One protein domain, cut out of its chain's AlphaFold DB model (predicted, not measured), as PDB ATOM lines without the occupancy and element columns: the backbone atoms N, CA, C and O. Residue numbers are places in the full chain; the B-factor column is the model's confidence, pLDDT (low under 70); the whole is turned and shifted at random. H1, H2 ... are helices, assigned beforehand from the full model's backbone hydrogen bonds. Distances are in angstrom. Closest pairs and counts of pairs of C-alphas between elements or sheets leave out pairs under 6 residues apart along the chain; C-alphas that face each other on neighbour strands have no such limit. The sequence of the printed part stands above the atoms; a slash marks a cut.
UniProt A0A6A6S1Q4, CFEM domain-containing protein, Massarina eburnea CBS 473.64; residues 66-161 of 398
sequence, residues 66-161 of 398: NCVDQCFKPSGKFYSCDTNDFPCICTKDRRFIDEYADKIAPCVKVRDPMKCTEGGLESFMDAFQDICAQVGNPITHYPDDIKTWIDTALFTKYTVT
ATOM      1  N   ASN A  66      -2.936   3.229 -27.592       73.88
ATOM      2  CA  ASN A  66      -3.429   4.576 -27.823       73.88
ATOM      3  C   ASN A  66      -4.895   4.661 -28.277       73.88
ATOM      4  O   ASN A  66      -5.503   5.717 -28.087       73.88
ATOM      5  N   CYS A  67      -5.458   3.604 -28.867       80.81
ATOM      6  CA  CYS A  67      -6.843   3.600 -29.332       80.81
ATOM      7  C   CYS A  67      -7.822   3.431 -28.161       80.81
ATOM      8  O   CYS A  67      -8.691   4.275 -27.933       80.81
ATOM      9  N   VAL A  68      -7.650   2.367 -27.377       84.81
ATOM     10  CA  VAL A  68      -8.623   1.970 -26.351       84.81
ATOM     11  C   VAL A  68      -8.494   2.805 -25.087       84.81
ATOM     12  O   VAL A  68      -9.508   3.169 -24.495       84.81
ATOM     13  N   ASP A  69      -7.287   3.248 -24.737       86.56
ATOM     14  CA  ASP A  69      -7.085   4.132 -23.584       86.56
ATOM     15  C   ASP A  69      -7.845   5.460 -23.728       86.56
ATOM     16  O   ASP A  69      -8.283   6.052 -22.738       86.56
ATOM     17  N   GLN A  70      -8.058   5.930 -24.962       84.50
ATOM     18  CA  GLN A  70      -8.851   7.133 -25.216       84.50
ATOM     19  C   GLN A  70     -10.348   6.922 -24.993       84.50
ATOM     20  O   GLN A  70     -11.034   7.879 -24.631       84.50
ATOM     21  N   CYS A  71     -10.838   5.692 -25.144       85.75
ATOM     22  CA  CYS A  71     -12.241   5.349 -24.932       85.75
ATOM     23  C   CYS A  71     -12.654   5.386 -23.459       85.75
ATOM     24  O   CYS A  71     -13.821   5.613 -23.155       85.75
ATOM     25  N   PHE A  72     -11.700   5.219 -22.543       88.56
ATOM     26  CA  PHE A  72     -11.950   5.209 -21.099       88.56
ATOM     27  C   PHE A  72     -11.388   6.441 -20.383       88.56
ATOM     28  O   PHE A  72     -11.199   6.434 -19.163       88.56
ATOM     29  N   LYS A  73     -11.112   7.528 -21.113       84.75
ATOM     30  CA  LYS A  73     -10.738   8.793 -20.474       84.75
ATOM     31  C   LYS A  73     -11.909   9.359 -19.655       84.75
ATOM     32  O   LYS A  73     -13.053   9.293 -20.103       84.75
ATOM     33  N   PRO A  74     -11.632   9.961 -18.480       79.25
ATOM     34  CA  PRO A  74     -10.303  10.289 -17.950       79.25
ATOM     35  C   PRO A  74      -9.642   9.194 -17.097       79.25
ATOM     36  O   PRO A  74      -8.463   9.331 -16.787       79.25
ATOM     37  N   SER A  75     -10.356   8.142 -16.688       81.19
ATOM     38  CA  SER A  75      -9.845   7.210 -15.672       81.19
ATOM     39  C   SER A  75      -8.779   6.249 -16.194       81.19
ATOM     40  O   SER A  75      -7.946   5.816 -15.400       81.19
ATOM     41  N   GLY A  76      -8.820   5.874 -17.481       84.81
ATOM     42  CA  GLY A  76      -7.912   4.870 -18.064       84.81
ATOM     43  C   GLY A  76      -7.988   3.497 -17.380       84.81
ATOM     44  O   GLY A  76      -7.123   2.649 -17.560       84.81
ATOM     45  N   LYS A  77      -9.011   3.293 -16.544       91.19
ATOM     46  CA  LYS A  77      -9.216   2.093 -15.739       91.19
ATOM     47  C   LYS A  77     -10.660   1.648 -15.849       91.19
ATOM     48  O   LYS A  77     -11.582   2.465 -15.771       91.19
ATOM     49  N   PHE A  78     -10.834   0.338 -15.960       93.69
ATOM     50  CA  PHE A  78     -12.115  -0.344 -15.986       93.69
ATOM     51  C   PHE A  78     -12.185  -1.312 -14.799       93.69
ATOM     52  O   PHE A  78     -11.464  -2.303 -14.751       93.69
ATOM     53  N   TYR A  79     -13.008  -0.998 -13.792       92.75
ATOM     54  CA  TYR A  79     -13.172  -1.815 -12.576       92.75
ATOM     55  C   TYR A  79     -11.849  -2.248 -11.908       92.75
ATOM     56  O   TYR A  79     -11.672  -3.400 -11.503       92.75
ATOM     57  N   SER A  80     -10.933  -1.289 -11.742       94.19
ATOM     58  CA  SER A  80      -9.576  -1.456 -11.183       94.19
ATOM     59  C   SER A  80      -8.553  -2.142 -12.094       94.19
ATOM     60  O   SER A  80      -7.378  -2.153 -11.741       94.19
ATOM     61  N   CYS A  81      -8.963  -2.657 -13.252       95.19
ATOM     62  CA  CYS A  81      -8.048  -3.128 -14.286       95.19
ATOM     63  C   CYS A  81      -7.613  -1.962 -15.173       95.19
ATOM     64  O   CYS A  81      -8.407  -1.049 -15.433       95.19
ATOM     65  N   ASP A  82      -6.374  -1.998 -15.654       93.25
ATOM     66  CA  ASP A  82      -5.969  -1.119 -16.745       93.25
ATOM     67  C   ASP A  82      -6.694  -1.542 -18.024       93.25
ATOM     68  O   ASP A  82      -7.018  -2.714 -18.226       93.25
ATOM     69  N   THR A  83      -6.981  -0.584 -18.896       91.06
ATOM     70  CA  THR A  83      -7.780  -0.828 -20.102       91.06
ATOM     71  C   THR A  83      -7.156  -1.804 -21.082       91.06
ATOM     72  O   THR A  83      -7.895  -2.430 -21.830       91.06
ATOM     73  N   ASN A  84      -5.837  -1.983 -21.036       89.88
ATOM     74  CA  ASN A  84      -5.114  -2.953 -21.861       89.88
ATOM     75  C   ASN A  84      -4.802  -4.266 -21.113       89.88
ATOM     76  O   ASN A  84      -4.234  -5.185 -21.700       89.88
ATOM     77  N   ASP A  85      -5.161  -4.378 -19.829       93.31
ATOM     78  CA  ASP A  85      -4.955  -5.591 -19.033       93.31
ATOM     79  C   ASP A  85      -6.130  -6.557 -19.226       93.31
ATOM     80  O   ASP A  85      -7.013  -6.718 -18.374       93.31
ATOM     81  N   PHE A  86      -6.159  -7.189 -20.401       93.50
ATOM     82  CA  PHE A  86      -7.184  -8.170 -20.741       93.50
ATOM     83  C   PHE A  86      -7.267  -9.333 -19.759       93.50
ATOM     84  O   PHE A  86      -8.389  -9.674 -19.399       93.50
ATOM     85  N   PRO A  87      -6.160  -9.931 -19.269       95.44
ATOM     86  CA  PRO A  87      -6.254 -10.939 -18.220       95.44
ATOM     87  C   PRO A  87      -7.036 -10.436 -17.001       95.44
ATOM     88  O   PRO A  87      -7.958 -11.120 -16.551       95.44
ATOM     89  N   CYS A  88      -6.758  -9.221 -16.512       96.94
ATOM     90  CA  CYS A  88      -7.519  -8.647 -15.401       96.94
ATOM     91  C   CYS A  88      -9.001  -8.464 -15.758       96.94
ATOM     92  O   CYS A  88      -9.869  -8.854 -14.973       96.94
ATOM     93  N   ILE A  89      -9.313  -7.934 -16.943       96.06
ATOM     94  CA  ILE A  89     -10.699  -7.707 -17.387       96.06
ATOM     95  C   ILE A  89     -11.456  -9.037 -17.543       96.06
ATOM     96  O   ILE A  89     -12.571  -9.170 -17.041       96.06
ATOM     97  N   CYS A  90     -10.843 -10.042 -18.166       96.81
ATOM     98  CA  CYS A  90     -11.446 -11.350 -18.431       96.81
ATOM     99  C   CYS A  90     -11.682 -12.181 -17.155       96.81
ATOM    100  O   CYS A  90     -12.529 -13.075 -17.154       96.81
ATOM    101  N   THR A  91     -10.977 -11.885 -16.051       97.00
ATOM    102  CA  THR A  91     -11.250 -12.501 -14.734       97.00
ATOM    103  C   THR A  91     -12.469 -11.913 -14.018       97.00
ATOM    104  O   THR A  91     -12.910 -12.466 -13.009       97.00
ATOM    105  N   LYS A  92     -13.026 -10.794 -14.500       96.81
ATOM    106  CA  LYS A  92     -14.247 -10.200 -13.937       96.81
ATOM    107  C   LYS A  92     -15.486 -11.006 -14.330       96.81
ATOM    108  O   LYS A  92     -15.462 -11.811 -15.258       96.81
ATOM    109  N   ASP A  93     -16.602 -10.755 -13.638       96.50
ATOM    110  CA  ASP A  93     -17.898 -11.316 -14.036       96.50
ATOM    111  C   ASP A  93     -18.206 -10.973 -15.499       96.50
ATOM    112  O   ASP A  93     -17.953  -9.860 -15.959       96.50
ATOM    113  N   ARG A  94     -18.862 -11.898 -16.200       93.88
ATOM    114  CA  ARG A  94     -19.230 -11.759 -17.616       93.88
ATOM    115  C   ARG A  94     -19.997 -10.472 -17.941       93.88
ATOM    116  O   ARG A  94     -19.714  -9.842 -18.948       93.88
ATOM    117  N   ARG A  95     -20.855 -10.001 -17.026       94.19
ATOM    118  CA  ARG A  95     -21.545  -8.700 -17.145       94.19
ATOM    119  C   ARG A  95     -20.592  -7.512 -17.329       94.19
ATOM    120  O   ARG A  95     -20.945  -6.559 -18.009       94.19
ATOM    121  N   PHE A  96     -19.402  -7.555 -16.727       94.88
ATOM    122  CA  PHE A  96     -18.409  -6.488 -16.848       94.88
ATOM    123  C   PHE A  96     -17.638  -6.596 -18.160       94.88
ATOM    124  O   PHE A  96     -17.264  -5.578 -18.722       94.88
ATOM    125  N   ILE A  97     -17.428  -7.808 -18.666       94.25
ATOM    126  CA  ILE A  97     -16.831  -8.029 -19.988       94.25
ATOM    127  C   ILE A  97     -17.773  -7.501 -21.077       94.25
ATOM    128  O   ILE A  97     -17.334  -6.778 -21.969       94.25
ATOM    129  N   ASP A  98     -19.069  -7.792 -20.954       90.62
ATOM    130  CA  ASP A  98     -20.090  -7.274 -21.867       90.62
ATOM    131  C   ASP A  98     -20.163  -5.731 -21.780       90.62
ATOM    132  O   ASP A  98     -20.091  -5.052 -22.802       90.62
ATOM    133  N   GLU A  99     -20.169  -5.151 -20.568       92.88
ATOM    134  CA  GLU A  99     -20.138  -3.689 -20.373       92.88
ATOM    135  C   GLU A  99     -18.854  -3.038 -20.932       92.88
ATOM    136  O   GLU A  99     -18.879  -1.913 -21.439       92.88
ATOM    137  N   TYR A 100     -17.715  -3.730 -20.846       93.06
ATOM    138  CA  TYR A 100     -16.449  -3.283 -21.430       93.06
ATOM    139  C   TYR A 100     -16.553  -3.211 -22.957       93.06
ATOM    140  O   TYR A 100     -16.219  -2.179 -23.548       93.06
ATOM    141  N   ALA A 101     -17.078  -4.266 -23.586       91.19
ATOM    142  CA  ALA A 101     -17.314  -4.302 -25.026       91.19
ATOM    143  C   ALA A 101     -18.308  -3.211 -25.461       91.19
ATOM    144  O   ALA A 101     -18.037  -2.497 -26.429       91.19
ATOM    145  N   ASP A 102     -19.398  -3.016 -24.712       89.94
ATOM    146  CA  ASP A 102     -20.399  -1.968 -24.951       89.94
ATOM    147  C   ASP A 102     -19.816  -0.552 -24.869       89.94
ATOM    148  O   ASP A 102     -20.240   0.331 -25.613       89.94
ATOM    149  N   LYS A 103     -18.840  -0.308 -23.987       89.62
ATOM    150  CA  LYS A 103     -18.179   1.004 -23.860       89.62
ATOM    151  C   LYS A 103     -17.185   1.275 -24.983       89.62
ATOM    152  O   LYS A 103     -17.093   2.409 -25.458       89.62
ATOM    153  N   ILE A 104     -16.464   0.251 -25.431       88.62
ATOM    154  CA  ILE A 104     -15.499   0.385 -26.531       88.62
ATOM    155  C   ILE A 104     -16.218   0.523 -27.870       88.62
ATOM    156  O   ILE A 104     -15.814   1.345 -28.691       88.62
ATOM    157  N   ALA A 105     -17.308  -0.218 -28.080       86.19
ATOM    158  CA  ALA A 105     -18.052  -0.248 -29.338       86.19
ATOM    159  C   ALA A 105     -18.343   1.141 -29.943       86.19
ATOM    160  O   ALA A 105     -17.929   1.394 -31.079       86.19
ATOM    161  N   PRO A 106     -19.010   2.075 -29.232       84.06
ATOM    162  CA  PRO A 106     -19.323   3.386 -29.777       84.06
ATOM    163  C   PRO A 106     -18.070   4.238 -29.959       84.06
ATOM    164  O   PRO A 106     -17.994   4.988 -30.929       84.06
ATOM    165  N   CYS A 107     -17.082   4.108 -29.070       82.88
ATOM    166  CA  CYS A 107     -15.837   4.860 -29.168       82.88
ATOM    167  C   CYS A 107     -15.077   4.522 -30.452       82.88
ATOM    168  O   CYS A 107     -14.571   5.419 -31.122       82.88
ATOM    169  N   VAL A 108     -15.053   3.246 -30.837       77.31
ATOM    170  CA  VAL A 108     -14.366   2.845 -32.066       77.31
ATOM    171  C   VAL A 108     -15.228   3.081 -33.310       77.31
ATOM    172  O   VAL A 108     -14.710   3.384 -34.386       77.31
ATOM    173  N   LYS A 109     -16.557   3.004 -33.174       75.12
ATOM    174  CA  LYS A 109     -17.498   3.287 -34.268       75.12
ATOM    175  C   LYS A 109     -17.488   4.754 -34.683       75.12
ATOM    176  O   LYS A 109     -17.600   5.049 -35.875       75.12
ATOM    177  N   VAL A 110     -17.353   5.676 -33.728       73.38
ATOM    178  CA  VAL A 110     -17.098   7.092 -34.012       73.38
ATOM    179  C   VAL A 110     -15.642   7.192 -34.457       73.38
ATOM    180  O   VAL A 110     -14.767   7.569 -33.688       73.38
ATOM    181  N   ARG A 111     -15.387   6.763 -35.700       59.12
ATOM    182  CA  ARG A 111     -14.095   6.821 -36.385       59.12
ATOM    183  C   ARG A 111     -13.554   8.242 -36.300       59.12
ATOM    184  O   ARG A 111     -13.812   9.059 -37.176       59.12
ATOM    185  N   ASP A 112     -12.764   8.513 -35.276       69.44
ATOM    186  CA  ASP A 112     -11.695   9.479 -35.392       69.44
ATOM    187  C   ASP A 112     -10.561   8.711 -36.082       69.44
ATOM    188  O   ASP A 112      -9.895   7.901 -35.427       69.44
ATOM    189  N   PRO A 113     -10.341   8.892 -37.400       60.66
ATOM    190  CA  PRO A 113      -9.309   8.159 -38.143       60.66
ATOM    191  C   PRO A 113      -7.902   8.363 -37.557       60.66
ATOM    192  O   PRO A 113      -6.986   7.606 -37.848       60.66
ATOM    193  N   MET A 114      -7.743   9.370 -36.696       62.12
ATOM    194  CA  MET A 114      -6.524   9.680 -35.955       62.12
ATOM    195  C   MET A 114      -6.273   8.766 -34.742       62.12
ATOM    196  O   MET A 114      -5.156   8.751 -34.230       62.12
ATOM    197  N   LYS A 115      -7.281   8.044 -34.231       69.50
ATOM    198  CA  LYS A 115      -7.192   7.352 -32.927       69.50
ATOM    199  C   LYS A 115      -7.092   5.836 -33.038       69.50
ATOM    200  O   LYS A 115      -6.393   5.227 -32.234       69.50
ATOM    201  N   CYS A 116      -7.749   5.236 -34.028       77.44
ATOM    202  CA  CYS A 116      -7.777   3.788 -34.216       77.44
ATOM    203  C   CYS A 116      -7.669   3.456 -35.707       77.44
ATOM    204  O   CYS A 116      -8.526   3.849 -36.498       77.44
ATOM    205  N   THR A 117      -6.624   2.723 -36.096       79.75
ATOM    206  CA  THR A 117      -6.530   2.155 -37.445       79.75
ATOM    207  C   THR A 117      -7.484   0.970 -37.577       79.75
ATOM    208  O   THR A 117      -7.728   0.245 -36.612       79.75
ATOM    209  N   GLU A 118      -8.012   0.745 -38.781       72.69
ATOM    210  CA  GLU A 118      -8.985  -0.326 -39.049       72.69
ATOM    211  C   GLU A 118      -8.442  -1.713 -38.664       72.69
ATOM    212  O   GLU A 118      -9.104  -2.459 -37.950       72.69
ATOM    213  N   GLY A 119      -7.182  -2.009 -39.006       78.38
ATOM    214  CA  GLY A 119      -6.525  -3.261 -38.607       78.38
ATOM    215  C   GLY A 119      -6.160  -3.349 -37.118       78.38
ATOM    216  O   GLY A 119      -6.007  -4.450 -36.585       78.38
ATOM    217  N   GLY A 120      -6.035  -2.208 -36.430       81.50
ATOM    218  CA  GLY A 120      -5.748  -2.165 -34.997       81.50
ATOM    219  C   GLY A 120      -6.921  -2.680 -34.167       81.50
ATOM    220  O   GLY A 120      -6.711  -3.448 -33.231       81.50
ATOM    221  N   LEU A 121      -8.152  -2.324 -34.553       80.06
ATOM    222  CA  LEU A 121      -9.352  -2.801 -33.865       80.06
ATOM    223  C   LEU A 121      -9.589  -4.299 -34.085       80.06
ATOM    224  O   LEU A 121      -9.937  -4.993 -33.134       80.06
ATOM    225  N   GLU A 122      -9.389  -4.804 -35.308       81.44
ATOM    226  CA  GLU A 122      -9.563  -6.238 -35.593       81.44
ATOM    227  C   GLU A 122      -8.628  -7.059 -34.705       81.44
ATOM    228  O   GLU A 122      -9.064  -7.961 -33.995       81.44
ATOM    229  N   SER A 123      -7.350  -6.670 -34.689       85.62
ATOM    230  CA  SER A 123      -6.319  -7.322 -33.879       85.62
ATOM    231  C   SER A 123      -6.627  -7.235 -32.381       85.62
ATOM    232  O   SER A 123      -6.310  -8.155 -31.632       85.62
ATOM    233  N   PHE A 124      -7.250  -6.137 -31.944       86.81
ATOM    234  CA  PHE A 124      -7.666  -5.934 -30.562       86.81
ATOM    235  C   PHE A 124      -8.801  -6.859 -30.146       86.81
ATOM    236  O   PHE A 124      -8.685  -7.522 -29.117       86.81
ATOM    237  N   MET A 125      -9.866  -6.941 -30.940       86.75
ATOM    238  CA  MET A 125     -11.009  -7.787 -30.599       86.75
ATOM    239  C   MET A 125     -10.646  -9.271 -30.660       86.75
ATOM    240  O   MET A 125     -11.069 -10.029 -29.790       86.75
ATOM    241  N   ASP A 126      -9.808  -9.667 -31.620       87.50
ATOM    242  CA  ASP A 126      -9.311 -11.040 -31.738       87.50
ATOM    243  C   ASP A 126      -8.452 -11.433 -30.521       87.50
ATOM    244  O   ASP A 126      -8.705 -12.448 -29.872       87.50
ATOM    245  N   ALA A 127      -7.507 -10.569 -30.124       90.19
ATOM    246  CA  ALA A 127      -6.690 -10.791 -28.929       90.19
ATOM    247  C   ALA A 127      -7.531 -10.829 -27.643       90.19
ATOM    248  O   ALA A 127      -7.303 -11.675 -26.778       90.19
ATOM    249  N   PHE A 128      -8.515  -9.935 -27.515       91.75
ATOM    250  CA  PHE A 128      -9.400  -9.896 -26.355       91.75
ATOM    251  C   PHE A 128     -10.237 -11.178 -26.245       91.75
ATOM    252  O   PHE A 128     -10.332 -11.763 -25.164       91.75
ATOM    253  N   GLN A 129     -10.780 -11.662 -27.366       92.06
ATOM    254  CA  GLN A 129     -11.556 -12.897 -27.410       92.06
ATOM    255  C   GLN A 129     -10.713 -14.127 -27.066       92.06
ATOM    256  O   GLN A 129     -11.156 -14.953 -26.264       92.06
ATOM    257  N   ASP A 130      -9.507 -14.233 -27.629       93.75
ATOM    258  CA  ASP A 130      -8.586 -15.342 -27.363       93.75
ATOM    259  C   ASP A 130      -8.171 -15.384 -25.882       93.75
ATOM    260  O   ASP A 130      -8.285 -16.419 -25.222       93.75
ATOM    261  N   ILE A 131      -7.798 -14.237 -25.302       94.81
ATOM    262  CA  ILE A 131      -7.393 -14.157 -23.889       94.81
ATOM    263  C   ILE A 131      -8.563 -14.492 -22.957       94.81
ATOM    264  O   ILE A 131      -8.404 -15.283 -22.025       94.81
ATOM    265  N   CYS A 132      -9.756 -13.955 -23.215       95.56
ATOM    266  CA  CYS A 132     -10.940 -14.271 -22.415       95.56
ATOM    267  C   CYS A 132     -11.336 -15.754 -22.519       95.56
ATOM    268  O   CYS A 132     -11.717 -16.365 -21.515       95.56
ATOM    269  N   ALA A 133     -11.182 -16.372 -23.695       94.81
ATOM    270  CA  ALA A 133     -11.390 -17.807 -23.865       94.81
ATOM    271  C   ALA A 133     -10.366 -18.639 -23.072       94.81
ATOM    272  O   ALA A 133     -10.756 -19.602 -22.408       94.81
ATOM    273  N   GLN A 134      -9.088 -18.244 -23.063       95.94
ATOM    274  CA  GLN A 134      -8.035 -18.918 -22.287       95.94
ATOM    275  C   GLN A 134      -8.268 -18.845 -20.770       95.94
ATOM    276  O   GLN A 134      -7.962 -19.800 -20.053       95.94
ATOM    277  N   VAL A 135      -8.844 -17.743 -20.281       96.44
ATOM    278  CA  VAL A 135      -9.236 -17.568 -18.869       96.44
ATOM    279  C   VAL A 135     -10.500 -18.377 -18.514       96.44
ATOM    280  O   VAL A 135     -10.797 -18.577 -17.338       96.44
ATOM    281  N   GLY A 136     -11.222 -18.910 -19.507       96.19
ATOM    282  CA  GLY A 136     -12.451 -19.686 -19.310       96.19
ATOM    283  C   GLY A 136     -13.723 -18.838 -19.250       96.19
ATOM    284  O   GLY A 136     -14.767 -19.331 -18.822       96.19
ATOM    285  N   ASN A 137     -13.657 -17.578 -19.689       95.50
ATOM    286  CA  ASN A 137     -14.786 -16.652 -19.724       95.50
ATOM    287  C   ASN A 137     -14.944 -16.045 -21.131       95.50
ATOM    288  O   ASN A 137     -14.688 -14.857 -21.325       95.50
ATOM    289  N   PRO A 138     -15.302 -16.858 -22.146       93.06
ATOM    290  CA  PRO A 138     -15.377 -16.392 -23.523       93.06
ATOM    291  C   PRO A 138     -16.465 -15.329 -23.690       93.06
ATOM    292  O   PRO A 138     -17.562 -15.437 -23.138       93.06
ATOM    293  N   ILE A 139     -16.170 -14.330 -24.519       90.44
ATOM    294  CA  ILE A 139     -17.125 -13.286 -24.890       90.44
ATOM    295  C   ILE A 139     -18.228 -13.937 -25.721       90.44
ATOM    296  O   ILE A 139     -17.976 -14.514 -26.777       90.44
ATOM    297  N   THR A 140     -19.461 -13.872 -25.234       88.31
ATOM    298  CA  THR A 140     -20.608 -14.494 -25.915       88.31
ATOM    299  C   THR A 140     -21.526 -13.499 -26.583       88.31
ATOM    300  O   THR A 140     -22.332 -13.886 -27.425       88.31
ATOM    301  N   HIS A 141     -21.460 -12.239 -26.161       87.38
ATOM    302  CA  HIS A 141     -22.299 -11.194 -26.697       87.38
ATOM    303  C   HIS A 141     -21.411 -10.059 -27.172       87.38
ATOM    304  O   HIS A 141     -20.763  -9.381 -26.385       87.38
ATOM    305  N   TYR A 142     -21.385  -9.873 -28.487       84.06
ATOM    306  CA  TYR A 142     -20.930  -8.622 -29.059       84.06
ATOM    307  C   TYR A 142     -22.138  -7.724 -29.300       84.06
ATOM    308  O   TYR A 142     -23.187  -8.231 -29.715       84.06
ATOM    309  N   PRO A 143     -21.990  -6.408 -29.105       82.81
ATOM    310  CA  PRO A 143     -22.956  -5.438 -29.592       82.81
ATOM    311  C   PRO A 143     -23.147  -5.633 -31.096       82.81
ATOM    312  O   PRO A 143     -22.166  -5.820 -31.824       82.81
ATOM    313  N   ASP A 144     -24.391  -5.557 -31.577       84.56
ATOM    314  CA  ASP A 144     -24.721  -5.750 -33.000       84.56
ATOM    315  C   ASP A 144     -23.884  -4.851 -33.920       84.56
ATOM    316  O   ASP A 144     -23.542  -5.227 -35.039       84.56
ATOM    317  N   ASP A 145     -23.510  -3.673 -33.425       77.31
ATOM    318  CA  ASP A 145     -22.654  -2.714 -34.111       77.31
ATOM    319  C   ASP A 145     -21.235  -3.243 -34.361       77.31
ATOM    320  O   ASP A 145     -20.724  -3.120 -35.475       77.31
ATOM    321  N   ILE A 146     -20.613  -3.862 -33.352       77.94
ATOM    322  CA  ILE A 146     -19.303  -4.509 -33.500       77.94
ATOM    323  C   ILE A 146     -19.450  -5.733 -34.386       77.94
ATOM    324  O   ILE A 146     -18.638  -5.924 -35.281       77.94
ATOM    325  N   LYS A 147     -20.488  -6.545 -34.169       82.81
ATOM    326  CA  LYS A 147     -20.704  -7.755 -34.960       82.81
ATOM    327  C   LYS A 147     -20.848  -7.425 -36.446       82.81
ATOM    328  O   LYS A 147     -20.167  -8.016 -37.271       82.81
ATOM    329  N   THR A 148     -21.669  -6.428 -36.775       83.25
ATOM    330  CA  THR A 148     -21.844  -5.946 -38.153       83.25
ATOM    331  C   THR A 148     -20.527  -5.426 -38.718       83.25
ATOM    332  O   THR A 148     -20.226  -5.670 -39.885       83.25
ATOM    333  N   TRP A 149     -19.730  -4.726 -37.908       77.50
ATOM    334  CA  TRP A 149     -18.422  -4.240 -38.331       77.50
ATOM    335  C   TRP A 149     -17.432  -5.381 -38.590       77.50
ATOM    336  O   TRP A 149     -16.856  -5.402 -39.670       77.50
ATOM    337  N   ILE A 150     -17.295  -6.349 -37.678       75.81
ATOM    338  CA  ILE A 150     -16.447  -7.540 -37.850       75.81
ATOM    339  C   ILE A 150     -16.883  -8.303 -39.103       75.81
ATOM    340  O   ILE A 150     -16.055  -8.591 -39.964       75.81
ATOM    341  N   ASP A 151     -18.186  -8.563 -39.249       79.62
ATOM    342  CA  ASP A 151     -18.740  -9.281 -40.398       79.62
ATOM    343  C   ASP A 151     -18.447  -8.523 -41.712       79.62
ATOM    344  O   ASP A 151     -18.062  -9.132 -42.709       79.62
ATOM    345  N   THR A 152     -18.551  -7.187 -41.719       80.50
ATOM    346  CA  THR A 152     -18.273  -6.352 -42.905       80.50
ATOM    347  C   THR A 152     -16.776  -6.260 -43.214       80.50
ATOM    348  O   THR A 152     -16.379  -6.373 -44.375       80.50
ATOM    349  N   ALA A 153     -15.935  -6.057 -42.201       70.19
ATOM    350  CA  ALA A 153     -14.492  -5.897 -42.354       70.19
ATOM    351  C   ALA A 153     -13.841  -7.212 -42.807       70.19
ATOM    352  O   ALA A 153     -13.116  -7.229 -43.808       70.19
ATOM    353  N   LEU A 154     -14.222  -8.337 -42.187       69.81
ATOM    354  CA  LEU A 154     -13.814  -9.669 -42.630       69.81
ATOM    355  C   LEU A 154     -14.284  -9.940 -44.056       69.81
ATOM    356  O   LEU A 154     -13.473 -10.345 -44.888       69.81
ATOM    357  N   PHE A 155     -15.554  -9.670 -44.380       71.62
ATOM    358  CA  PHE A 155     -16.054  -9.877 -45.739       71.62
ATOM    359  C   PHE A 155     -15.233  -9.079 -46.761       71.62
ATOM    360  O   PHE A 155     -14.793  -9.631 -47.765       71.62
ATOM    361  N   THR A 156     -14.927  -7.814 -46.478       70.50
ATOM    362  CA  THR A 156     -14.119  -6.960 -47.367       70.50
ATOM    363  C   THR A 156     -12.705  -7.521 -47.560       70.50
ATOM    364  O   THR A 156     -12.234  -7.629 -48.691       70.50
ATOM    365  N   LYS A 157     -12.055  -7.979 -46.485       62.88
ATOM    366  CA  LYS A 157     -10.712  -8.580 -46.526       62.88
ATOM    367  C   LYS A 157     -10.674  -9.880 -47.331       62.88
ATOM    368  O   LYS A 157      -9.788 -10.055 -48.170       62.88
ATOM    369  N   TYR A 158     -11.655 -10.764 -47.141       54.28
ATOM    370  CA  TYR A 158     -11.748 -12.016 -47.899       54.28
ATOM    371  C   TYR A 158     -12.075 -11.780 -49.377       54.28
ATOM    372  O   TYR A 158     -11.545 -12.483 -50.233       54.28
ATOM    373  N   THR A 159     -12.887 -10.769 -49.694       64.88
ATOM    374  CA  THR A 159     -13.292 -10.497 -51.082       64.88
ATOM    375  C   THR A 159     -12.157  -9.852 -51.884       64.88
ATOM    376  O   THR A 159     -11.958 -10.185 -53.053       64.88
ATOM    377  N   VAL A 160     -11.363  -8.983 -51.250       57.28
ATOM    378  CA  VAL A 160     -10.199  -8.343 -51.885       57.28
ATOM    379  C   VAL A 160      -9.056  -9.342 -52.073       57.28
ATOM    380  O   VAL A 160      -8.473  -9.405 -53.150       57.28
ATOM    381  N   THR A 161      -8.783 -10.198 -51.084       47.16
ATOM    382  CA  THR A 161      -7.639 -11.127 -51.162       47.16
ATOM    383  C   THR A 161      -7.879 -12.300 -52.126       47.16
ATOM    384  O   THR A 161      -6.926 -12.848 -52.671       47.16
TER     385      THR A 161
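Overview. This is residues 66 to 161 of the 398 residues of the protein "CFEM domain-containing protein" of Massarina eburnea CBS 473.64 (UniProt A0A6A6S1Q4). Two long helices, H3 and H4, stand side by side with a gap between them and run opposite ways, with short H2 packed on the last part of H4 and short H1 by the last part of H3. The long helix H5 slants away from this pair, and its residues 155 to 161 stick out. The 96 printed residues hold five named helices, H1 to H5 in chain order, and no named strand: all helix. The whole is compact, radius of gyration of the C-alphas 13.3 A, spanning 40 by 30 by 19 A.

Along the chain. H4, residues 118 to 135, is 26.5 A long and begins at C-alpha 118 (-8.985, -0.326, -39.049). H5, residues 144 to 161, is 25.5 A long and ends at C-alpha 161 (-7.639, -11.127, -51.162). H3, residues 94 to 109, is 22.5 A long. H1 is residues 66 to 71, from C-alpha 66 (-3.429, 4.576, -27.823); H2 is residues 86 to 90.

Arrangement. H4 and H3 are close but not clearly touching, the closest C-alphas, Leu 121 and Val 108, 7.8 A apart, at a shallow tilt of 4 degrees, opposite ways. H2 touches H4 at residues 128 to 135 alone, closest C-alphas Cys 90 and Cys 132, 5.0 A. H2 and H3 only just touch, only at the corner, with 3 pairs of C-alphas within 8 A. H1 touches H3, closest C-alphas Cys 71 and Cys 107, 5.6 A, only just about perpendicular at 70.1 degrees. H5 only just touches H3, with 3 pairs within 8 A, closest C-alphas Ile 146 and Ala 105, 6.1 A. Each O i to N i+4 pair is within hydrogen-bond range in H2 and H5; H3 has 10 of 12, H4 13 of 14, and H1 0 of 2, with 2 of 3 O i to N i+3 pairs.

Size, cuts and confidence. The C-alphas farthest apart, Ser 80 and Val 160, are 41.3 A apart. The printed part has no cut, and H1 to H2 is a long link. Residues 111 to 115, 154 and 157 to 161 have pLDDT under 70.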